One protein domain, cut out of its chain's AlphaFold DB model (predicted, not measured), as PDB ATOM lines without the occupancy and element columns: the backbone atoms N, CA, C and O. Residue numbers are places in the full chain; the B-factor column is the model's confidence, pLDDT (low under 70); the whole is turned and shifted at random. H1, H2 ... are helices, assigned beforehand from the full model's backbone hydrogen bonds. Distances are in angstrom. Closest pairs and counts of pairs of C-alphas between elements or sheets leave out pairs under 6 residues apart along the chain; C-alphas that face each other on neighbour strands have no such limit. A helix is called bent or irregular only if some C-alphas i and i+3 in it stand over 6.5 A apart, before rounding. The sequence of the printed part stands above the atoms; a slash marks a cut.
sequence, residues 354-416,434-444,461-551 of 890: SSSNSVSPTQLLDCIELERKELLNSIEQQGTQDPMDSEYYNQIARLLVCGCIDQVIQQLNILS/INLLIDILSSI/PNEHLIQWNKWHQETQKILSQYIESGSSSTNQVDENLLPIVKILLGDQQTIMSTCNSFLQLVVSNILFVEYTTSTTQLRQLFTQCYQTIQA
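What this domain is: This is residues 354 to 416, 434 to 444 and 461 to 551 of the 890 residues of the protein "Nuclear pore complex protein nup85" of Dictyostelium discoideum (UniProt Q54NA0). The longest helix, H6, runs along one side of an up-and-down bundle with H3, H4, H5 and H7, and H9 lies across the end of H3 at Val 401, about perpendicular to it. H8 packs on H3, H7 and H9, while H1 and H10 pack on H9, and H2 runs alongside H3 with a looser fit. The printed part has 165 residues, with ten named helices, H1 to H10 in chain order, and no named strand; its class is all helix. It is compact, with a radius of gyration of the C-alphas of 16.3 A and spans of 52 by 37 by 30 A.

Where its parts are: H6, residues 461 to 485, is 35.7 A long, from C-alpha 461 at (126.894, 86.736, 111.703) to C-alpha 485 at (109.097, 85.685, 142.579). The other bundle helices are H3, residues 390 to 401, H4, 405 to 415, H5, 434 to 443, and H7, 495 to 505. H7 is only just irregular: C-alphas 496 and 499 are 6.9 A apart. H8 is residues 508 to 514, H9 518 to 528, and H10 535 to 547, 18.7 A long, ending at (105.585, 103.695, 112.240). H1 is residues 361 to 367 and H2 369 to 382, 20.4 A long.

How they stand to each other: In the bundle, each helix runs against the one before it. H6 and H7 form a hairpin at a shallow tilt of 34.8 degrees, only just short of steep; H6 touches H7 with residues 472 to 479 alone, the closest C-alphas being Gln 476 and Leu 505, 5.5 A apart. H5 is close to H6 but not clearly touching, with C-alphas 440 and 475 closest at 6.6 A. H4 touches H5, with C-alphas 409 and 438 closest at 5.8 A. H3 touches H7 at 9 degrees, the same way, with C-alphas 397 and 500 closest at 5.5 A. The hub is H9, touching H1, H3, H7, H8 and H10; it is about perpendicular to H3, at 83 degrees, with C-alphas 401 and 524 closest at 5.2 A. H2 and H6 are apart. Every O i to N i+4 pair is within hydrogen-bond range in H1, H2, H3, H4, H5, H8, H9 and H10; in H6 20 of 21 are, in H7 5 of 7.

The domain as a whole: The C-alphas of Ser 355 and Ser 489 are farthest apart, at 54.9 A. Residues 417 to 433 and 445 to 460 are not printed, with C-alpha gaps of 6.2 A and 14.6 A across the cuts. Of the links printed whole, none is long. Mean pLDDT of the printed part is 81.6; residues 354 to 358, 381 to 388, 461 and 485 to 493 are under 70.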
ATOM      1  N   SER A 354     131.221  88.189 103.426       41.42
ATOM      2  CA  SER A 354     131.519  87.144 102.435       41.42
ATOM      3  C   SER A 354     130.395  86.097 102.333       41.42
ATOM      4  O   SER A 354     129.918  85.602 103.351       41.42
ATOM      5  N   SER A 355     129.982  85.804 101.094       46.33
ATOM      6  CA  SER A 355     128.919  84.865 100.682       46.33
ATOM      7  C   SER A 355     127.498  85.061 101.242       46.33
ATOM      8  O   SER A 355     126.622  84.258 100.921       46.33
ATOM      9  N   SER A 356     127.200  86.121 102.003       53.21
ATOM     10  CA  SER A 356     125.821  86.406 102.433       53.21
ATOM     11  C   SER A 356     125.558  87.895 102.664       53.21
ATOM     12  O   SER A 356     126.367  88.584 103.272       53.21
ATOM     13  N   ASN A 357     124.376  88.378 102.262       62.20
ATOM     14  CA  ASN A 357     123.885  89.720 102.609       62.20
ATOM     15  C   ASN A 357     123.462  89.762 104.091       62.20
ATOM     16  O   ASN A 357     122.276  89.848 104.421       62.20
ATOM     17  N   SER A 358     124.449  89.619 104.975       69.50
ATOM     18  CA  SER A 358     124.304  89.548 106.423       69.50
ATOM     19  C   SER A 358     124.944  90.766 107.089       69.50
ATOM     20  O   SER A 358     126.150  91.006 106.992       69.50
ATOM     21  N   VAL A 359     124.111  91.551 107.764       75.85
ATOM     22  CA  VAL A 359     124.516  92.710 108.566       75.85
ATOM     23  C   VAL A 359     124.974  92.226 109.943       75.85
ATOM     24  O   VAL A 359     124.386  91.298 110.504       75.85
ATOM     25  N   SER A 360     126.016  92.847 110.500       77.13
ATOM     26  CA  SER A 360     126.436  92.610 111.888       77.13
ATOM     27  C   SER A 360     125.896  93.699 112.828       77.13
ATOM     28  O   SER A 360     125.767  94.859 112.431       77.13
ATOM     29  N   PRO A 361     125.634  93.388 114.112       75.67
ATOM     30  CA  PRO A 361     125.135  94.368 115.074       75.67
ATOM     31  C   PRO A 361     126.197  95.420 115.394       75.67
ATOM     32  O   PRO A 361     125.857  96.522 115.803       75.67
ATOM     33  N   THR A 362     127.480  95.116 115.159       80.14
ATOM     34  CA  THR A 362     128.555  96.108 115.226       80.14
ATOM     35  C   THR A 362     128.363  97.205 114.181       80.14
ATOM     36  O   THR A 362     128.390  98.362 114.559       80.14
ATOM     37  N   GLN A 363     128.026  96.881 112.925       82.81
ATOM     38  CA  GLN A 363     127.767  97.886 111.877       82.81
ATOM     39  C   GLN A 363     126.546  98.775 112.194       82.81
ATOM     40  O   GLN A 363     126.468  99.920 111.751       82.81
ATOM     41  N   LEU A 364     125.588  98.261 112.970       83.92
ATOM     42  CA  LEU A 364     124.432  99.012 113.471       83.92
ATOM     43  C   LEU A 364     124.783  99.873 114.697       83.92
ATOM     44  O   LEU A 364     124.410 101.041 114.745       83.92
ATOM     45  N   LEU A 365     125.574  99.350 115.639       85.21
ATOM     46  CA  LEU A 365     126.165 100.120 116.743       85.21
ATOM     47  C   LEU A 365     127.118 101.218 116.248       85.21
ATOM     48  O   LEU A 365     127.235 102.258 116.896       85.21
ATOM     49  N   ASP A 366     127.761 101.008 115.097       84.84
ATOM     50  CA  ASP A 366     128.560 102.008 114.396       84.84
ATOM     51  C   ASP A 366     127.664 103.147 113.874       84.84
ATOM     52  O   ASP A 366     128.102 104.294 113.851       84.84
ATOM     53  N   CYS A 367     126.407 102.896 113.491       87.16
ATOM     54  CA  CYS A 367     125.501 103.964 113.044       87.16
ATOM     55  C   CYS A 367     125.124 104.940 114.172       87.16
ATOM     56  O   CYS A 367     124.852 106.097 113.881       87.16
ATOM     57  N   ILE A 368     125.177 104.512 115.438       86.68
ATOM     58  CA  ILE A 368     124.950 105.372 116.617       86.68
ATOM     59  C   ILE A 368     126.248 105.699 117.384       86.68
ATOM     60  O   ILE A 368     126.203 106.110 118.538       86.68
ATOM     61  N   GLU A 369     127.430 105.518 116.780       85.17
ATOM     62  CA  GLU A 369     128.727 105.726 117.460       85.17
ATOM     63  C   GLU A 369     128.905 107.160 118.002       85.17
ATOM     64  O   GLU A 369     129.596 107.359 119.000       85.17
ATOM     65  N   LEU A 370     128.295 108.149 117.343       78.12
ATOM     66  CA  LEU A 370     128.415 109.572 117.676       78.12
ATOM     67  C   LEU A 370     127.408 109.966 118.772       78.12
ATOM     68  O   LEU A 370     127.849 110.386 119.840       78.12
ATOM     69  N   GLU A 371     126.123 109.616 118.608       82.22
ATOM     70  CA  GLU A 371     125.087 109.713 119.662       82.22
ATOM     71  C   GLU A 371     125.551 109.066 120.987       82.22
ATOM     72  O   GLU A 371     125.334 109.592 122.080       82.22
ATOM     73  N   ARG A 372     126.255 107.926 120.906       87.39
ATOM     74  CA  ARG A 372     126.841 107.239 122.070       87.39
ATOM     75  C   ARG A 372     127.953 108.034 122.753       87.39
ATOM     76  O   ARG A 372     128.043 107.979 123.976       87.39
ATOM     77  N   LYS A 373     128.805 108.739 122.001       84.31
ATOM     78  CA  LYS A 373     129.873 109.586 122.564       84.31
ATOM     79  C   LYS A 373     129.298 110.848 123.190       84.31
ATOM     80  O   LYS A 373     129.710 111.202 124.284       84.31
ATOM     81  N   GLU A 374     128.329 111.482 122.540       81.07
ATOM     82  CA  GLU A 374     127.609 112.643 123.076       81.07
ATOM     83  C   GLU A 374     126.909 112.300 124.397       81.07
ATOM     84  O   GLU A 374     127.105 113.000 125.391       81.07
ATOM     85  N   LEU A 375     126.192 111.170 124.452       82.45
ATOM     86  CA  LEU A 375     125.567 110.681 125.683       82.45
ATOM     87  C   LEU A 375     126.600 110.459 126.800       82.45
ATOM     88  O   LEU A 375     126.385 110.911 127.922       82.45
ATOM     89  N   LEU A 376     127.730 109.807 126.502       84.64
ATOM     90  CA  LEU A 376     128.797 109.574 127.484       84.64
ATOM     91  C   LEU A 376     129.418 110.884 127.988       84.64
ATOM     92  O   LEU A 376     129.486 111.083 129.198       84.64
ATOM     93  N   ASN A 377     129.767 111.806 127.086       82.02
ATOM     94  CA  ASN A 377     130.292 113.128 127.442       82.02
ATOM     95  C   ASN A 377     129.306 113.903 128.337       82.02
ATOM     96  O   ASN A 377     129.724 114.541 129.298       82.02
ATOM     97  N   SER A 378     128.000 113.835 128.048       80.74
ATOM     98  CA  SER A 378     126.974 114.526 128.843       80.74
ATOM     99  C   SER A 378     126.857 113.977 130.271       80.74
ATOM    100  O   SER A 378     126.671 114.746 131.211       80.74
ATOM    101  N   ILE A 379     127.042 112.664 130.453       78.60
ATOM    102  CA  ILE A 379     127.021 112.009 131.769       78.60
ATOM    103  C   ILE A 379     128.312 112.314 132.546       78.60
ATOM    104  O   ILE A 379     128.254 112.563 133.746       78.60
ATOM    105  N   GLU A 380     129.468 112.375 131.877       76.23
ATOM    106  CA  GLU A 380     130.724 112.823 132.501       76.23
ATOM    107  C   GLU A 380     130.647 114.293 132.962       76.23
ATOM    108  O   GLU A 380     131.132 114.617 134.046       76.23
ATOM    109  N   GLN A 381     129.985 115.170 132.197       68.69
ATOM    110  CA  GLN A 381     129.780 116.582 132.555       68.69
ATOM    111  C   GLN A 381     128.761 116.803 133.682       68.69
ATOM    112  O   GLN A 381     128.906 117.756 134.445       68.69
ATOM    113  N   GLN A 382     127.743 115.947 133.814       65.00
ATOM    114  CA  GLN A 382     126.754 116.033 134.900       65.00
ATOM    115  C   GLN A 382     127.294 115.556 136.261       65.00
ATOM    116  O   GLN A 382     126.656 115.789 137.287       65.00
ATOM    117  N   GLY A 383     128.477 114.934 136.285       58.10
ATOM    118  CA  GLY A 383     129.105 114.428 137.501       58.10
ATOM    119  C   GLY A 383     128.395 113.203 138.087       58.10
ATOM    120  O   GLY A 383     127.499 112.607 137.491       58.10
ATOM    121  N   THR A 384     128.816 112.789 139.282       56.54
ATOM    122  CA  THR A 384     128.185 111.668 139.989       56.54
ATOM    123  C   THR A 384     126.871 112.112 140.632       56.54
ATOM    124  O   THR A 384     126.881 112.597 141.765       56.54
ATOM    125  N   GLN A 385     125.752 111.920 139.925       59.05
ATOM    126  CA  GLN A 385     124.416 111.945 140.534       59.05
ATOM    127  C   GLN A 385     124.337 110.942 141.703       59.05
ATOM    128  O   GLN A 385     125.021 109.913 141.704       59.05
ATOM    129  N   ASP A 386     123.509 111.246 142.701       61.33
ATOM    130  CA  ASP A 386     123.375 110.429 143.910       61.33
ATOM    131  C   ASP A 386     122.734 109.066 143.547       61.33
ATOM    132  O   ASP A 386     121.644 109.044 142.968       61.33
ATOM    133  N   PRO A 387     123.349 107.899 143.847       60.99
ATOM    134  CA  PRO A 387     122.920 106.593 143.317       60.99
ATOM    135  C   PRO A 387     121.576 106.058 143.860       60.99
ATOM    136  O   PRO A 387     121.248 104.885 143.670       60.99
ATOM    137  N   MET A 388     120.799 106.896 144.546       60.73
ATOM    138  CA  MET A 388     119.428 106.620 144.985       60.73
ATOM    139  C   MET A 388     118.370 107.358 144.150       60.73
ATOM    140  O   MET A 388     117.191 107.026 144.265       60.73
ATOM    141  N   ASP A 389     118.762 108.318 143.304       71.35
ATOM    142  CA  ASP A 389     117.822 109.094 142.495       71.35
ATOM    143  C   ASP A 389     117.302 108.305 141.286       71.35
ATOM    144  O   ASP A 389     118.061 107.655 140.564       71.35
ATOM    145  N   SER A 390     115.996 108.391 141.019       74.53
ATOM    146  CA  SER A 390     115.361 107.642 139.920       74.53
ATOM    147  C   SER A 390     115.885 108.076 138.540       74.53
ATOM    148  O   SER A 390     115.955 107.281 137.600       74.53
ATOM    149  N   GLU A 391     116.337 109.328 138.415       78.63
ATOM    150  CA  GLU A 391     116.930 109.862 137.184       78.63
ATOM    151  C   GLU A 391     118.231 109.136 136.790       78.63
ATOM    152  O   GLU A 391     118.429 108.829 135.612       78.63
ATOM    153  N   TYR A 392     119.051 108.728 137.762       82.17
ATOM    154  CA  TYR A 392     120.281 107.967 137.527       82.17
ATOM    155  C   TYR A 392     119.993 106.555 136.976       82.17
ATOM    156  O   TYR A 392     120.671 106.081 136.060       82.17
ATOM    157  N   TYR A 393     118.914 105.901 137.421       84.09
ATOM    158  CA  TYR A 393     118.458 104.640 136.815       84.09
ATOM    159  C   TYR A 393     117.959 104.842 135.376       84.09
ATOM    160  O   TYR A 393     118.227 104.004 134.507       84.09
ATOM    161  N   ASN A 394     117.318 105.978 135.084       84.79
ATOM    162  CA  ASN A 394     116.937 106.353 133.720       84.79
ATOM    163  C   ASN A 394     118.160 106.662 132.831       84.79
ATOM    164  O   ASN A 394     118.159 106.290 131.655       84.79
ATOM    165  N   GLN A 395     119.245 107.242 133.364       85.90
ATOM    166  CA  GLN A 395     120.523 107.349 132.640       85.90
ATOM    167  C   GLN A 395     121.085 105.965 132.279       85.90
ATOM    168  O   GLN A 395     121.481 105.737 131.133       85.90
ATOM    169  N   ILE A 396     121.078 105.014 133.221       87.59
ATOM    170  CA  ILE A 396     121.544 103.635 132.984       87.59
ATOM    171  C   ILE A 396     120.669 102.930 131.935       87.59
ATOM    172  O   ILE A 396     121.198 102.236 131.063       87.59
ATOM    173  N   ALA A 397     119.350 103.146 131.955       89.25
ATOM    174  CA  ALA A 397     118.441 102.647 130.926       89.25
ATOM    175  C   ALA A 397     118.769 103.234 129.536       89.25
ATOM    176  O   ALA A 397     118.912 102.477 128.575       89.25
ATOM    177  N   ARG A 398     118.993 104.553 129.423       87.00
ATOM    178  CA  ARG A 398     119.402 105.209 128.162       87.00
ATOM    179  C   ARG A 398     120.745 104.678 127.645       87.00
ATOM    180  O   ARG A 398     120.848 104.340 126.466       87.00
ATOM    181  N   LEU A 399     121.743 104.506 128.521       89.02
ATOM    182  CA  LEU A 399     123.028 103.873 128.183       89.02
ATOM    183  C   LEU A 399     122.857 102.439 127.653       89.02
ATOM    184  O   LEU A 399     123.536 102.060 126.694       89.02
ATOM    185  N   LEU A 400     121.958 101.648 128.247       90.46
ATOM    186  CA  LEU A 400     121.691 100.270 127.827       90.46
ATOM    187  C   LEU A 400     121.046 100.208 126.440       90.46
ATOM    188  O   LEU A 400     121.505  99.446 125.589       90.46
ATOM    189  N   VAL A 401     120.030 101.038 126.191       89.62
ATOM    190  CA  VAL A 401     119.349 101.145 124.890       89.62
ATOM    191  C   VAL A 401     120.329 101.601 123.797       89.62
ATOM    192  O   VAL A 401     120.305 101.063 122.692       89.62
ATOM    193  N   CYS A 402     121.263 102.502 124.117       87.18
ATOM    194  CA  CYS A 402     122.371 102.901 123.237       87.18
ATOM    195  C   CYS A 402     123.499 101.854 123.097       87.18
ATOM    196  O   CYS A 402     124.510 102.121 122.447       87.18
ATOM    197  N   GLY A 403     123.394 100.671 123.712       85.08
ATOM    198  CA  GLY A 403     124.411  99.619 123.617       85.08
ATOM    199  C   GLY A 403     125.739  99.931 124.324       85.08
ATOM    200  O   GLY A 403     126.753  99.286 124.046       85.08
ATOM    201  N   CYS A 404     125.775 100.887 125.258       87.37
ATOM    202  CA  CYS A 404     126.942 101.206 126.096       87.37
ATOM    203  C   CYS A 404     127.080 100.223 127.276       87.37
ATOM    204  O   CYS A 404     127.132 100.602 128.444       87.37
ATOM    205  N   ILE A 405     127.111  98.926 126.951       87.70
ATOM    206  CA  ILE A 405     127.009  97.800 127.895       87.70
ATOM    207  C   ILE A 405     128.144  97.809 128.933       87.70
ATOM    208  O   ILE A 405     127.910  97.497 130.098       87.70
ATOM    209  N   ASP A 406     129.364  98.184 128.540       87.93
ATOM    210  CA  ASP A 406     130.503  98.263 129.462       87.93
ATOM    211  C   ASP A 406     130.310  99.356 130.522       87.93
ATOM    212  O   ASP A 406     130.561  99.119 131.705       87.93
ATOM    213  N   GLN A 407     129.780 100.513 130.124       87.77
ATOM    214  CA  GLN A 407     129.481 101.623 131.025       87.77
ATOM    215  C   GLN A 407     128.269 101.321 131.916       87.77
ATOM    216  O   GLN A 407     128.316 101.594 133.112       87.77
ATOM    217  N   VAL A 408     127.229 100.659 131.393       89.03
ATOM    218  CA  VAL A 408     126.121 100.121 132.209       89.03
ATOM    219  C   VAL A 408     126.656  99.176 133.289       89.03
ATOM    220  O   VAL A 408     126.292  99.304 134.456       89.03
ATOM    221  N   ILE A 409     127.570  98.263 132.938       88.83
ATOM    222  CA  ILE A 409     128.209  97.363 133.909       88.83
ATOM    223  C   ILE A 409     129.033  98.149 134.942       88.83
ATOM    224  O   ILE A 409     129.023  97.767 136.112       88.83
ATOM    225  N   GLN A 410     129.717  99.236 134.568       88.59
ATOM    226  CA  GLN A 410     130.425 100.096 135.527       88.59
ATOM    227  C   GLN A 410     129.465 100.796 136.501       88.59
ATOM    228  O   GLN A 410     129.653 100.657 137.709       88.59
ATOM    229  N   GLN A 411     128.412 101.463 136.015       86.26
ATOM    230  CA  GLN A 411     127.437 102.155 136.874       86.26
ATOM    231  C   GLN A 411     126.697 101.166 137.800       86.26
ATOM    232  O   GLN A 411     126.602 101.386 139.008       86.26
ATOM    233  N   LEU A 412     126.293  99.992 137.295       84.80
ATOM    234  CA  LEU A 412     125.726  98.920 138.128       84.80
ATOM    235  C   LEU A 412     126.733  98.371 139.164       84.80
ATOM    236  O   LEU A 412     126.333  97.966 140.255       84.80
ATOM    237  N   ASN A 413     128.040  98.371 138.875       85.56
ATOM    238  CA  ASN A 413     129.076  98.010 139.854       85.56
ATOM    239  C   ASN A 413     129.325  99.090 140.919       85.56
ATOM    240  O   ASN A 413     129.853  98.765 141.981       85.56
ATOM    241  N   ILE A 414     128.964 100.348 140.660       83.07
ATOM    242  CA  ILE A 414     128.963 101.418 141.666       83.07
ATOM    243  C   ILE A 414     127.732 101.242 142.568       83.07
ATOM    244  O   ILE A 414     127.873 101.125 143.785       83.07
ATOM    245  N   LEU A 415     126.546 101.052 141.976       80.59
ATOM    246  CA  LEU A 415     125.297 100.726 142.683       80.59
ATOM    247  C   LEU A 415     125.387  99.472 143.566       80.59
ATOM    248  O   LEU A 415     124.813  99.435 144.653       80.59
ATOM    249  N   SER A 416     126.118  98.435 143.144       78.57
ATOM    250  CA  SER A 416     126.295  97.220 143.955       78.57
ATOM    251  C   SER A 416     127.160  97.429 145.209       78.57
ATOM    252  O   SER A 416     127.134  96.579 146.100       78.57
ATOM    253  N   ILE A 434     121.096  93.467 141.200       82.38
ATOM    254  CA  ILE A 434     122.108  94.225 140.453       82.38
ATOM    255  C   ILE A 434     123.235  93.306 139.952       82.38
ATOM    256  O   ILE A 434     123.691  93.436 138.821       82.38
ATOM    257  N   ASN A 435     123.651  92.323 140.756       84.87
ATOM    258  CA  ASN A 435     124.713  91.387 140.377       84.87
ATOM    259  C   ASN A 435     124.218  90.377 139.330       84.87
ATOM    260  O   ASN A 435     124.980  89.998 138.447       84.87
ATOM    261  N   LEU A 436     122.943  89.980 139.392       84.85
ATOM    262  CA  LEU A 436     122.302  89.146 138.372       84.85
ATOM    263  C   LEU A 436     122.194  89.888 137.026       84.85
ATOM    264  O   LEU A 436     122.463  89.294 135.984       84.85
ATOM    265  N   LEU A 437     121.896  91.192 137.041       86.18
ATOM    266  CA  LEU A 437     121.944  92.042 135.843       86.18
ATOM    267  C   LEU A 437     123.373  92.164 135.284       86.18
ATOM    268  O   LEU A 437     123.569  92.030 134.078       86.18
ATOM    269  N   ILE A 438     124.381  92.349 136.147       87.10
ATOM    270  CA  ILE A 438     125.801  92.376 135.748       87.10
ATOM    271  C   ILE A 438     126.238  91.040 135.125       87.10
ATOM    272  O   ILE A 438     126.919  91.060 134.098       87.10
ATOM    273  N   ASP A 439     125.839  89.895 135.690       87.41
ATOM    274  CA  ASP A 439     126.126  88.563 135.133       87.41
ATOM    275  C   ASP A 439     125.530  88.418 133.716       87.41
ATOM    276  O   ASP A 439     126.233  88.041 132.772       87.41
ATOM    277  N   ILE A 440     124.250  88.781 133.545       88.70
ATOM    278  CA  ILE A 440     123.535  88.743 132.258       88.70
ATOM    279  C   ILE A 440     124.238  89.626 131.220       88.70
ATOM    280  O   ILE A 440     124.614  89.134 130.151       88.70
ATOM    281  N   LEU A 441     124.483  90.898 131.545       88.41
ATOM    282  CA  LEU A 441     125.133  91.870 130.657       88.41
ATOM    283  C   LEU A 441     126.582  91.494 130.318       88.41
ATOM    284  O   LEU A 441     127.056  91.787 129.224       88.41
ATOM    285  N   SER A 442     127.296  90.825 131.226       88.56
ATOM    286  CA  SER A 442     128.670  90.369 130.979       88.56
ATOM    287  C   SER A 442     128.736  89.162 130.039       88.56
ATOM    288  O   SER A 442     129.754  88.964 129.376       88.56
ATOM    289  N   SER A 443     127.661  88.372 129.955       87.40
ATOM    290  CA  SER A 443     127.578  87.168 129.113       87.40
ATOM    291  C   SER A 443     127.094  87.416 127.674       87.40
ATOM    292  O   SER A 443     127.204  86.515 126.835       87.40
ATOM    293  N   ILE A 444     126.598  88.623 127.371       85.79
ATOM    294  CA  ILE A 444     126.020  88.971 126.064       85.79
ATOM    295  C   ILE A 444     127.043  88.777 124.920       85.79
ATOM    296  O   ILE A 444     128.197  89.205 125.048       85.79
ATOM    297  N   PRO A 461     128.144  86.162 111.185       67.23
ATOM    298  CA  PRO A 461     126.894  86.736 111.703       67.23
ATOM    299  C   PRO A 461     125.860  85.694 112.162       67.23
ATOM    300  O   PRO A 461     125.134  85.926 113.129       67.23
ATOM    301  N   ASN A 462     125.852  84.519 111.524       72.75
ATOM    302  CA  ASN A 462     124.983  83.388 111.860       72.75
ATOM    303  C   ASN A 462     125.418  82.639 113.139       72.75
ATOM    304  O   ASN A 462     124.569  82.166 113.890       72.75
ATOM    305  N   GLU A 463     126.716  82.564 113.449       76.21
ATOM    306  CA  GLU A 463     127.198  82.052 114.743       76.21
ATOM    307  C   GLU A 463     126.841  83.026 115.872       76.21
ATOM    308  O   GLU A 463     126.460  82.619 116.971       76.21
ATOM    309  N   HIS A 464     126.913  84.326 115.574       76.28
ATOM    310  CA  HIS A 464     126.489  85.393 116.474       76.28
ATOM    311  C   HIS A 464     124.979  85.316 116.773       76.28
ATOM    312  O   HIS A 464     124.582  85.484 117.926       76.28
ATOM    313  N   LEU A 465     124.156  84.974 115.771       82.70
ATOM    314  CA  LEU A 465     122.713  84.713 115.903       82.70
ATOM    315  C   LEU A 465     122.422  83.532 116.830       82.70
ATOM    316  O   LEU A 465     121.609  83.651 117.742       82.70
ATOM    317  N   ILE A 466     123.124  82.411 116.651       85.09
ATOM    318  CA  ILE A 466     122.961  81.225 117.506       85.09
ATOM    319  C   ILE A 466     123.328  81.548 118.964       85.09
ATOM    320  O   ILE A 466     122.598  81.173 119.884       85.09
ATOM    321  N   GLN A 467     124.422  82.283 119.190       86.04
ATOM    322  CA  GLN A 467     124.820  82.694 120.539       86.04
ATOM    323  C   GLN A 467     123.854  83.712 121.164       86.04
ATOM    324  O   GLN A 467     123.601  83.626 122.366       86.04
ATOM    325  N   TRP A 468     123.296  84.642 120.379       89.50
ATOM    326  CA  TRP A 468     122.308  85.610 120.866       89.50
ATOM    327  C   TRP A 468     120.984  84.936 121.220       89.50
ATOM    328  O   TRP A 468     120.500  85.139 122.327       89.50
ATOM    329  N   ASN A 469     120.464  84.049 120.364       87.85
ATOM    330  CA  ASN A 469     119.233  83.300 120.636       87.85
ATOM    331  C   ASN A 469     119.327  82.512 121.951       87.85
ATOM    332  O   ASN A 469     118.399  82.541 122.758       87.85
ATOM    333  N   LYS A 470     120.470  81.856 122.204       90.53
ATOM    334  CA  LYS A 470     120.707  81.167 123.477       90.53
ATOM    335  C   LYS A 470     120.733  82.143 124.662       90.53
ATOM    336  O   LYS A 470     120.035  81.913 125.645       90.53
ATOM    337  N   TRP A 471     121.517  83.220 124.567       92.46
ATOM    338  CA  TRP A 471     121.628  84.225 125.630       92.46
ATOM    339  C   TRP A 471     120.278  84.884 125.948       92.46
ATOM    340  O   TRP A 471     119.954  85.065 127.119       92.46
ATOM    341  N   HIS A 472     119.471  85.193 124.933       90.84
ATOM    342  CA  HIS A 472     118.162  85.821 125.089       90.84
ATOM    343  C   HIS A 472     117.156  84.870 125.759       90.84
ATOM    344  O   HIS A 472     116.493  85.273 126.709       90.84
ATOM    345  N   GLN A 473     117.120  83.586 125.375       90.98
ATOM    346  CA  GLN A 473     116.289  82.571 126.046       90.98
ATOM    347  C   GLN A 473     116.692  82.346 127.515       90.98
ATOM    348  O   GLN A 473     115.828  82.240 128.387       90.98
ATOM    349  N   GLU A 474     117.995  82.288 127.809       91.25
ATOM    350  CA  GLU A 474     118.499  82.179 129.185       91.25
ATOM    351  C   GLU A 474     118.163  83.446 129.997       91.25
ATOM    352  O   GLU A 474     117.668  83.342 131.120       91.25
ATOM    353  N   THR A 475     118.326  84.632 129.403       90.16
ATOM    354  CA  THR A 475     118.002  85.937 130.005       90.16
ATOM    355  C   THR A 475     116.511  86.080 130.305       90.16
ATOM    356  O   THR A 475     116.154  86.391 131.441       90.16
ATOM    357  N   GLN A 476     115.634  85.786 129.338       90.02
ATOM    358  CA  GLN A 476     114.182  85.832 129.528       90.02
ATOM    359  C   GLN A 476     113.733  84.908 130.657       90.02
ATOM    360  O   GLN A 476     113.004  85.345 131.543       90.02
ATOM    361  N   LYS A 477     114.229  83.665 130.688       88.62
ATOM    362  CA  LYS A 477     113.893  82.694 131.738       88.62
ATOM    363  C   LYS A 477     114.347  83.131 133.135       88.62
ATOM    364  O   LYS A 477     113.655  82.854 134.109       88.62
ATOM    365  N   ILE A 478     115.508  83.777 133.251       87.72
ATOM    366  CA  ILE A 478     116.030  84.257 134.539       87.72
ATOM    367  C   ILE A 478     115.257  85.500 135.010       87.72
ATOM    368  O   ILE A 478     114.907  85.600 136.186       87.72
ATOM    369  N   LEU A 479     114.967  86.439 134.106       84.82
ATOM    370  CA  LEU A 479     114.293  87.696 134.444       84.82
ATOM    371  C   LEU A 479     112.779  87.534 134.648       84.82
ATOM    372  O   LEU A 479     112.228  88.206 135.519       84.82
ATOM    373  N   SER A 480     112.106  86.613 133.947       84.15
ATOM    374  CA  SER A 480     110.695  86.300 134.226       84.15
ATOM    375  C   SER A 480     110.530  85.712 135.629       84.15
ATOM    376  O   SER A 480     109.705  86.192 136.400       84.15
ATOM    377  N   GLN A 481     111.399  84.769 136.018       82.21
ATOM    378  CA  GLN A 481     111.424  84.205 137.374       82.21
ATOM    379  C   GLN A 481     111.700  85.264 138.452       82.21
ATOM    380  O   GLN A 481     111.171  85.163 139.560       82.21
ATOM    381  N   TYR A 482     112.493  86.299 138.149       79.55
ATOM    382  CA  TYR A 482     112.710  87.426 139.060       79.55
ATOM    383  C   TYR A 482     111.435  88.268 139.262       79.55
ATOM    384  O   TYR A 482     111.092  88.578 140.401       79.55
ATOM    385  N   ILE A 483     110.682  88.567 138.195       78.95
ATOM    386  CA  ILE A 483     109.406  89.303 138.286       78.95
ATOM    387  C   ILE A 483     108.321  88.465 138.991       78.95
ATOM    388  O   ILE A 483     107.627  88.962 139.880       78.95
ATOM    389  N   GLU A 484     108.195  87.182 138.645       74.87
ATOM    390  CA  GLU A 484     107.232  86.257 139.258       74.87
ATOM    391  C   GLU A 484     107.493  86.086 140.761       74.87
ATOM    392  O   GLU A 484     106.588  86.259 141.579       74.87
ATOM    393  N   SER A 485     108.741  85.810 141.157       68.53
ATOM    394  CA  SER A 485     109.097  85.685 142.579       68.53
ATOM    395  C   SER A 485     108.968  87.008 143.343       68.53
ATOM    396  O   SER A 485     108.646  86.992 144.534       68.53
ATOM    397  N   GLY A 486     109.122  88.144 142.654       58.21
ATOM    398  CA  GLY A 486     108.889  89.477 143.202       58.21
ATOM    399  C   GLY A 486     107.415  89.877 143.365       58.21
ATOM    400  O   GLY A 486     107.111  90.898 143.977       58.21
ATOM    401  N   SER A 487     106.480  89.055 142.873       51.22
ATOM    402  CA  SER A 487     105.034  89.231 143.089       51.22
ATOM    403  C   SER A 487     104.563  88.713 144.462       51.22
ATOM    404  O   SER A 487     103.385  88.808 144.803       51.22
ATOM    405  N   SER A 488     105.478  88.161 145.270       48.01
ATOM    406  CA  SER A 488     105.225  87.731 146.651       48.01
ATOM    407  C   SER A 488     105.501  88.862 147.647       48.01
ATOM    408  O   SER A 488     106.515  89.550 147.548       48.01
ATOM    409  N   SER A 489     104.652  89.006 148.671       46.18
ATOM    410  CA  SER A 489     104.608  90.143 149.618       46.18
ATOM    411  C   SER A 489     105.845  90.373 150.512       46.18
ATOM    412  O   SER A 489     105.811  91.217 151.408       46.18
ATOM    413  N   THR A 490     106.938  89.643 150.292       44.34
ATOM    414  CA  THR A 490     108.193  89.712 151.059       44.34
ATOM    415  C   THR A 490     109.404  90.182 150.248       44.34
ATOM    416  O   THR A 490     110.397  90.575 150.854       44.34
ATOM    417  N   ASN A 491     109.332  90.187 148.912       50.28
ATOM    418  CA  ASN A 491     110.410  90.610 148.010       50.28
ATOM    419  C   ASN A 491     109.837  91.523 146.913       50.28
ATOM    420  O   ASN A 491     109.656  91.071 145.791       50.28
ATOM    421  N   GLN A 492     109.540  92.792 147.201       55.18
ATOM    422  CA  GLN A 492     109.121  93.713 146.133       55.18
ATOM    423  C   GLN A 492     110.220  93.824 145.060       55.18
ATOM    424  O   GLN A 492     111.404  93.938 145.390       55.18
ATOM    425  N   VAL A 493     109.826  93.784 143.782       59.93
ATOM    426  CA  VAL A 493     110.716  94.153 142.671       59.93
ATOM    427  C   VAL A 493     111.106  95.619 142.856       59.93
ATOM    428  O   VAL A 493     110.249  96.454 143.129       59.93
ATOM    429  N   ASP A 494     112.394  95.923 142.727       70.80
ATOM    430  CA  ASP A 494     112.896  97.290 142.855       70.80
ATOM    431  C   ASP A 494     112.431  98.107 141.637       70.80
ATOM    432  O   ASP A 494     112.886  97.859 140.515       70.80
ATOM    433  N   GLU A 495     111.476  99.025 141.827       76.62
ATOM    434  CA  GLU A 495     110.828  99.753 140.723       76.62
ATOM    435  C   GLU A 495     111.841 100.539 139.879       76.62
ATOM    436  O   GLU A 495     111.701 100.608 138.660       76.62
ATOM    437  N   ASN A 496     112.921 101.025 140.496       80.45
ATOM    438  CA  ASN A 496     114.018 101.709 139.812       80.45
ATOM    439  C   ASN A 496     114.824 100.779 138.877       80.45
ATOM    440  O   ASN A 496     115.361 101.226 137.866       80.45
ATOM    441  N   LEU A 497     114.889  99.470 139.157       83.32
ATOM    442  CA  LEU A 497     115.515  98.480 138.265       83.32
ATOM    443  C   LEU A 497     114.554  97.952 137.188       83.32
ATOM    444  O   LEU A 497     115.009  97.355 136.206       83.32
ATOM    445  N   LEU A 498     113.242  98.164 137.333       85.32
ATOM    446  CA  LEU A 498     112.233  97.622 136.422       85.32
ATOM    447  C   LEU A 498     112.413  98.064 134.952       85.32
ATOM    448  O   LEU A 498     112.264  97.195 134.090       85.32
ATOM    449  N   PRO A 499     112.789  99.319 134.613       86.01
ATOM    450  CA  PRO A 499     113.066  99.704 133.228       86.01
ATOM    451  C   PRO A 499     114.205  98.886 132.607       86.01
ATOM    452  O   PRO A 499     114.071  98.366 131.501       86.01
ATOM    453  N   ILE A 500     115.299  98.692 133.352       89.26
ATOM    454  CA  ILE A 500     116.483  97.933 132.919       89.26
ATOM    455  C   ILE A 500     116.119  96.456 132.688       89.26
ATOM    456  O   ILE A 500     116.493  95.874 131.667       89.26
ATOM    457  N   VAL A 501     115.341  95.860 133.600       88.44
ATOM    458  CA  VAL A 501     114.824  94.486 133.465       88.44
ATOM    459  C   VAL A 501     113.919  94.352 132.237       88.44
ATOM    460  O   VAL A 501     114.077  93.411 131.462       88.44
ATOM    461  N   LYS A 502     112.997  95.297 132.021       88.35
ATOM    462  CA  LYS A 502     112.074  95.299 130.876       88.35
ATOM    463  C   LYS A 502     112.790  95.458 129.531       88.35
ATOM    464  O   LYS A 502     112.452  94.744 128.590       88.35
ATOM    465  N   ILE A 503     113.811  96.316 129.450       91.11
ATOM    466  CA  ILE A 503     114.660  96.446 128.252       91.11
ATOM    467  C   ILE A 503     115.344  95.109 127.936       91.11
ATOM    468  O   ILE A 503     115.273  94.656 126.800       91.11
ATOM    469  N   LEU A 504     115.927  94.427 128.931       89.90
ATOM    470  CA  LEU A 504     116.572  93.115 128.738       89.90
ATOM    471  C   LEU A 504     115.606  91.970 128.394       89.90
ATOM    472  O   LEU A 504     116.031  90.973 127.811       89.90
ATOM    473  N   LEU A 505     114.325  92.100 128.746       88.83
ATOM    474  CA  LEU A 505     113.265  91.170 128.346       88.83
ATOM    475  C   LEU A 505     112.773  91.388 126.906       88.83
ATOM    476  O   LEU A 505     112.159  90.476 126.347       88.83
ATOM    477  N   GLY A 506     113.042  92.560 126.319       87.16
ATOM    478  CA  GLY A 506     112.556  92.959 124.999       87.16
ATOM    479  C   GLY A 506     111.211  93.699 125.009       87.16
ATOM    480  O   GLY A 506     110.490  93.659 124.014       87.16
ATOM    481  N   ASP A 507     110.836  94.373 126.105       89.33
ATOM    482  CA  ASP A 507     109.613  95.188 126.138       89.33
ATOM    483  C   ASP A 507     109.733  96.431 125.240       89.33
ATOM    484  O   ASP A 507     110.346  97.442 125.602       89.33
ATOM    485  N   GLN A 508     109.080  96.367 124.079       87.48
ATOM    486  CA  GLN A 508     109.039  97.448 123.099       87.48
ATOM    487  C   GLN A 508     108.446  98.754 123.646       87.48
ATOM    488  O   GLN A 508     108.849  99.816 123.174       87.48
ATOM    489  N   GLN A 509     107.540  98.724 124.635       88.16
ATOM    490  CA  GLN A 509     106.983  99.958 125.204       88.16
ATOM    491  C   GLN A 509     108.034 100.705 126.026       88.16
ATOM    492  O   GLN A 509     108.278 101.883 125.768       88.16
ATOM    493  N   THR A 510     108.708 100.013 126.951       88.12
ATOM    494  CA  THR A 510     109.794 100.603 127.753       88.12
ATOM    495  C   THR A 510     110.981 101.014 126.881       88.12
ATOM    496  O   THR A 510     111.554 102.083 127.088       88.12
ATOM    497  N   ILE A 511     111.344 100.213 125.872       89.60
ATOM    498  CA  ILE A 511     112.386 100.591 124.906       89.60
ATOM    499  C   ILE A 511     111.995 101.894 124.191       89.60
ATOM    500  O   ILE A 511     112.775 102.846 124.205       89.60
ATOM    501  N   MET A 512     110.783 101.979 123.632       87.02
ATOM    502  CA  MET A 512     110.302 103.165 122.915       87.02
ATOM    503  C   MET A 512     110.264 104.418 123.800       87.02
ATOM    504  O   MET A 512     110.685 105.475 123.343       87.02
ATOM    505  N   SER A 513     109.841 104.316 125.066       87.75
ATOM    506  CA  SER A 513     109.845 105.455 126.001       87.75
ATOM    507  C   SER A 513     111.245 105.901 126.447       87.75
ATOM    508  O   SER A 513     111.375 106.963 127.046       87.75
ATOM    509  N   THR A 514     112.280 105.101 126.177       87.06
ATOM    510  CA  THR A 514     113.684 105.372 126.550       87.06
ATOM    511  C   THR A 514     114.538 105.802 125.340       87.06
ATOM    512  O   THR A 514     115.703 106.173 125.499       87.06
ATOM    513  N   CYS A 515     113.986 105.755 124.121       85.59
ATOM    514  CA  CYS A 515     114.674 106.156 122.891       85.59
ATOM    515  C   CYS A 515     114.470 107.645 122.574       85.59
ATOM    516  O   CYS A 515     113.342 108.126 122.514       85.59
ATOM    517  N   ASN A 516     115.563 108.341 122.263       83.11
ATOM    518  CA  ASN A 516     115.572 109.711 121.754       83.11
ATOM    519  C   ASN A 516     115.673 109.769 120.213       83.11
ATOM    520  O   ASN A 516     115.241 110.761 119.631       83.11
ATOM    521  N   SER A 517     116.233 108.745 119.549       86.86
ATOM    522  CA  SER A 517     116.422 108.707 118.085       86.86
ATOM    523  C   SER A 517     115.824 107.452 117.426       86.86
ATOM    524  O   SER A 517     115.680 106.395 118.049       86.86
ATOM    525  N   PHE A 518     115.492 107.545 116.131       90.79
ATOM    526  CA  PHE A 518     115.033 106.399 115.332       90.79
ATOM    527  C   PHE A 518     116.093 105.298 115.238       90.79
ATOM    528  O   PHE A 518     115.764 104.116 115.341       90.79
ATOM    529  N   LEU A 519     117.369 105.667 115.081       89.83
ATOM    530  CA  LEU A 519     118.456 104.692 115.016       89.83
ATOM    531  C   LEU A 519     118.677 104.004 116.366       89.83
ATOM    532  O   LEU A 519     118.864 102.791 116.388       89.83
ATOM    533  N   GLN A 520     118.559 104.720 117.487       90.11
ATOM    534  CA  GLN A 520     118.570 104.122 118.825       90.11
ATOM    535  C   GLN A 520     117.419 103.109 119.004       90.11
ATOM    536  O   GLN A 520     117.638 102.024 119.548       90.11
ATOM    537  N   LEU A 521     116.215 103.401 118.493       91.22
ATOM    538  CA  LEU A 521     115.075 102.472 118.513       91.22
ATOM    539  C   LEU A 521     115.302 101.234 117.626       91.22
ATOM    540  O   LEU A 521     115.006 100.112 118.038       91.22
ATOM    541  N   VAL A 522     115.864 101.411 116.428       91.25
ATOM    542  CA  VAL A 522     116.244 100.309 115.527       91.25
ATOM    543  C   VAL A 522     117.309  99.417 116.169       91.25
ATOM    544  O   VAL A 522     117.164  98.195 116.198       91.25
ATOM    545  N   VAL A 523     118.372 100.017 116.714       90.17
ATOM    546  CA  VAL A 523     119.491  99.295 117.333       90.17
ATOM    547  C   VAL A 523     119.022  98.529 118.568       90.17
ATOM    548  O   VAL A 523     119.301  97.338 118.675       90.17
ATOM    549  N   SER A 524     118.258  99.151 119.466       89.79
ATOM    550  CA  SER A 524     117.764  98.484 120.680       89.79
ATOM    551  C   SER A 524     116.813  97.314 120.398       89.79
ATOM    552  O   SER A 524     116.944  96.274 121.045       89.79
ATOM    553  N   ASN A 525     115.936  97.403 119.389       90.77
ATOM    554  CA  ASN A 525     115.130  96.251 118.957       90.77
ATOM    555  C   ASN A 525     116.012  95.083 118.471       90.77
ATOM    556  O   ASN A 525     115.759  93.935 118.828       90.77
ATOM    557  N   ILE A 526     117.089  95.363 117.731       88.72
ATOM    558  CA  ILE A 526     118.029  94.338 117.235       88.72
ATOM    559  C   ILE A 526     118.921  93.769 118.355       88.72
ATOM    560  O   ILE A 526     119.379  92.631 118.264       88.72
ATOM    561  N   LEU A 527     119.173  94.536 119.421       87.11
ATOM    562  CA  LEU A 527     119.951  94.096 120.584       87.11
ATOM    563  C   LEU A 527     119.146  93.229 121.564       87.11
ATOM    564  O   LEU A 527     119.729  92.326 122.171       87.11
ATOM    565  N   PHE A 528     117.847  93.508 121.742       89.15
ATOM    566  CA  PHE A 528     117.057  92.982 122.865       89.15
ATOM    567  C   PHE A 528     115.710  92.330 122.500       89.15
ATOM    568  O   PHE A 528     115.140  91.670 123.364       89.15
ATOM    569  N   VAL A 529     115.198  92.488 121.270       88.34
ATOM    570  CA  VAL A 529     113.862  91.997 120.860       88.34
ATOM    571  C   VAL A 529     113.959  90.912 119.783       88.34
ATOM    572  O   VAL A 529     113.574  89.773 120.028       88.34
ATOM    573  N   GLU A 530     114.506  91.227 118.606       83.80
ATOM    574  CA  GLU A 530     114.759  90.246 117.540       83.80
ATOM    575  C   GLU A 530     116.072  90.583 116.822       83.80
ATOM    576  O   GLU A 530     116.164  91.541 116.052       83.80
ATOM    577  N   TYR A 531     117.109  89.778 117.058       83.99
ATOM    578  CA  TYR A 531     118.390  89.950 116.383       83.99
ATOM    579  C   TYR A 531     118.344  89.397 114.947       83.99
ATOM    580  O   TYR A 531     118.436  88.190 114.713       83.99
ATOM    581  N   THR A 532     118.235  90.292 113.964       81.26
ATOM    582  CA  THR A 532     118.148  89.941 112.537       81.26
ATOM    583  C   THR A 532     119.478  90.155 111.810       81.26
ATOM    584  O   THR A 532     120.019  91.260 111.841       81.26
ATOM    585  N   THR A 533     119.966  89.155 111.066       78.05
ATOM    586  CA  THR A 533     121.130  89.324 110.168       78.05
ATOM    587  C   THR A 533     120.736  89.703 108.737       78.05
ATOM    588  O   THR A 533     121.514  90.361 108.049       78.05
ATOM    589  N   SER A 534     119.547  89.312 108.261       83.65
ATOM    590  CA  SER A 534     119.137  89.538 106.869       83.65
ATOM    591  C   SER A 534     118.801  91.002 106.576       83.65
ATOM    592  O   SER A 534     117.943  91.603 107.229       83.65
ATOM    593  N   THR A 535     119.350  91.544 105.483       83.57
ATOM    594  CA  THR A 535     118.978  92.876 104.970       83.57
ATOM    595  C   THR A 535     117.488  92.990 104.599       83.57
ATOM    596  O   THR A 535     116.993  94.104 104.450       83.57
ATOM    597  N   THR A 536     116.743  91.889 104.418       86.15
ATOM    598  CA  THR A 536     115.283  91.956 104.183       86.15
ATOM    599  C   THR A 536     114.499  92.196 105.469       86.15
ATOM    600  O   THR A 536     113.646  93.082 105.482       86.15
ATOM    601  N   GLN A 537     114.832  91.483 106.549       87.84
ATOM    602  CA  GLN A 537     114.236  91.689 107.873       87.84
ATOM    603  C   GLN A 537     114.594  93.077 108.415       87.84
ATOM    604  O   GLN A 537     113.716  93.796 108.879       87.84
ATOM    605  N   LEU A 538     115.843  93.525 108.230       89.55
ATOM    606  CA  LEU A 538     116.270  94.871 108.625       89.55
ATOM    607  C   LEU A 538     115.419  95.978 107.975       89.55
ATOM    608  O   LEU A 538     115.088  96.967 108.623       89.55
ATOM    609  N   ARG A 539     115.005  95.809 106.709       90.76
ATOM    610  CA  ARG A 539     114.112  96.763 106.018       90.76
ATOM    611  C   ARG A 539     112.686  96.748 106.588       90.76
ATOM    612  O   ARG A 539     112.043  97.796 106.630       90.76
ATOM    613  N   GLN A 540     112.202  95.592 107.046       91.46
ATOM    614  CA  GLN A 540     110.913  95.476 107.742       91.46
ATOM    615  C   GLN A 540     110.976  96.153 109.118       91.46
ATOM    616  O   GLN A 540     110.119  96.984 109.411       91.46
ATOM    617  N   LEU A 541     112.035  95.901 109.894       91.25
ATOM    618  CA  LEU A 541     112.256  96.495 111.215       91.25
ATOM    619  C   LEU A 541     112.400  98.024 111.143       91.25
ATOM    620  O   LEU A 541     111.728  98.728 111.888       91.25
ATOM    621  N   PHE A 542     113.155  98.564 110.176       93.15
ATOM    622  CA  PHE A 542     113.178 100.013 109.898       93.15
ATOM    623  C   PHE A 542     111.773 100.579 109.626       93.15
ATOM    624  O   PHE A 542     111.447 101.670 110.083       93.15
ATOM    625  N   THR A 543     110.930  99.845 108.895       92.74
ATOM    626  CA  THR A 543     109.560 100.283 108.580       92.74
ATOM    627  C   THR A 543     108.664 100.263 109.824       92.74
ATOM    628  O   THR A 543     107.913 101.210 110.046       92.74
ATOM    629  N   GLN A 544     108.776  99.227 110.660       91.15
ATOM    630  CA  GLN A 544     108.037  99.089 111.920       91.15
ATOM    631  C   GLN A 544     108.444 100.164 112.939       91.15
ATOM    632  O   GLN A 544     107.588 100.898 113.426       91.15
ATOM    633  N   CYS A 545     109.746 100.321 113.204       91.37
ATOM    634  CA  CYS A 545     110.275 101.327 114.130       91.37
ATOM    635  C   CYS A 545     109.996 102.769 113.676       91.37
ATOM    636  O   CYS A 545     109.967 103.669 114.506       91.37
ATOM    637  N   TYR A 546     109.788 103.014 112.378       91.28
ATOM    638  CA  TYR A 546     109.388 104.334 111.888       91.28
ATOM    639  C   TYR A 546     107.890 104.599 112.117       91.28
ATOM    640  O   TYR A 546     107.503 105.725 112.413       91.28
ATOM    641  N   GLN A 547     107.035 103.573 112.015       90.20
ATOM    642  CA  GLN A 547     105.585 103.695 112.240       90.20
ATOM    643  C   GLN A 547     105.213 103.989 113.701       90.20
ATOM    644  O   GLN A 547     104.144 104.542 113.947       90.20
ATOM    645  N   THR A 548     106.074 103.648 114.664       86.86
ATOM    646  CA  THR A 548     105.869 103.952 116.090       86.86
ATOM    647  C   THR A 548     106.336 105.351 116.511       86.86
ATOM    648  O   THR A 548     105.998 105.792 117.609       86.86
ATOM    649  N   ILE A 549     107.070 106.084 115.666       85.55
ATOM    650  CA  ILE A 549     107.568 107.430 115.991       85.55
ATOM    651  C   ILE A 549     106.497 108.486 115.699       85.55
ATOM    652  O   ILE A 549     106.037 108.639 114.571       85.55
ATOM    653  N   GLN A 550     106.145 109.269 116.723       82.04
ATOM    654  CA  GLN A 550     105.098 110.297 116.638       82.04
ATOM    655  C   GLN A 550     105.491 111.502 115.763       82.04
ATOM    656  O   GLN A 550     104.639 112.073 115.085       82.04
ATOM    657  N   ALA A 551     106.771 111.891 115.766       84.22
ATOM    658  CA  ALA A 551     107.275 113.088 115.085       84.22
ATOM    659  C   ALA A 551     108.597 112.817 114.328       84.22
ATOM    660  O   ALA A 551     109.649 113.310 114.728       84.22
TER     661      ALA A 551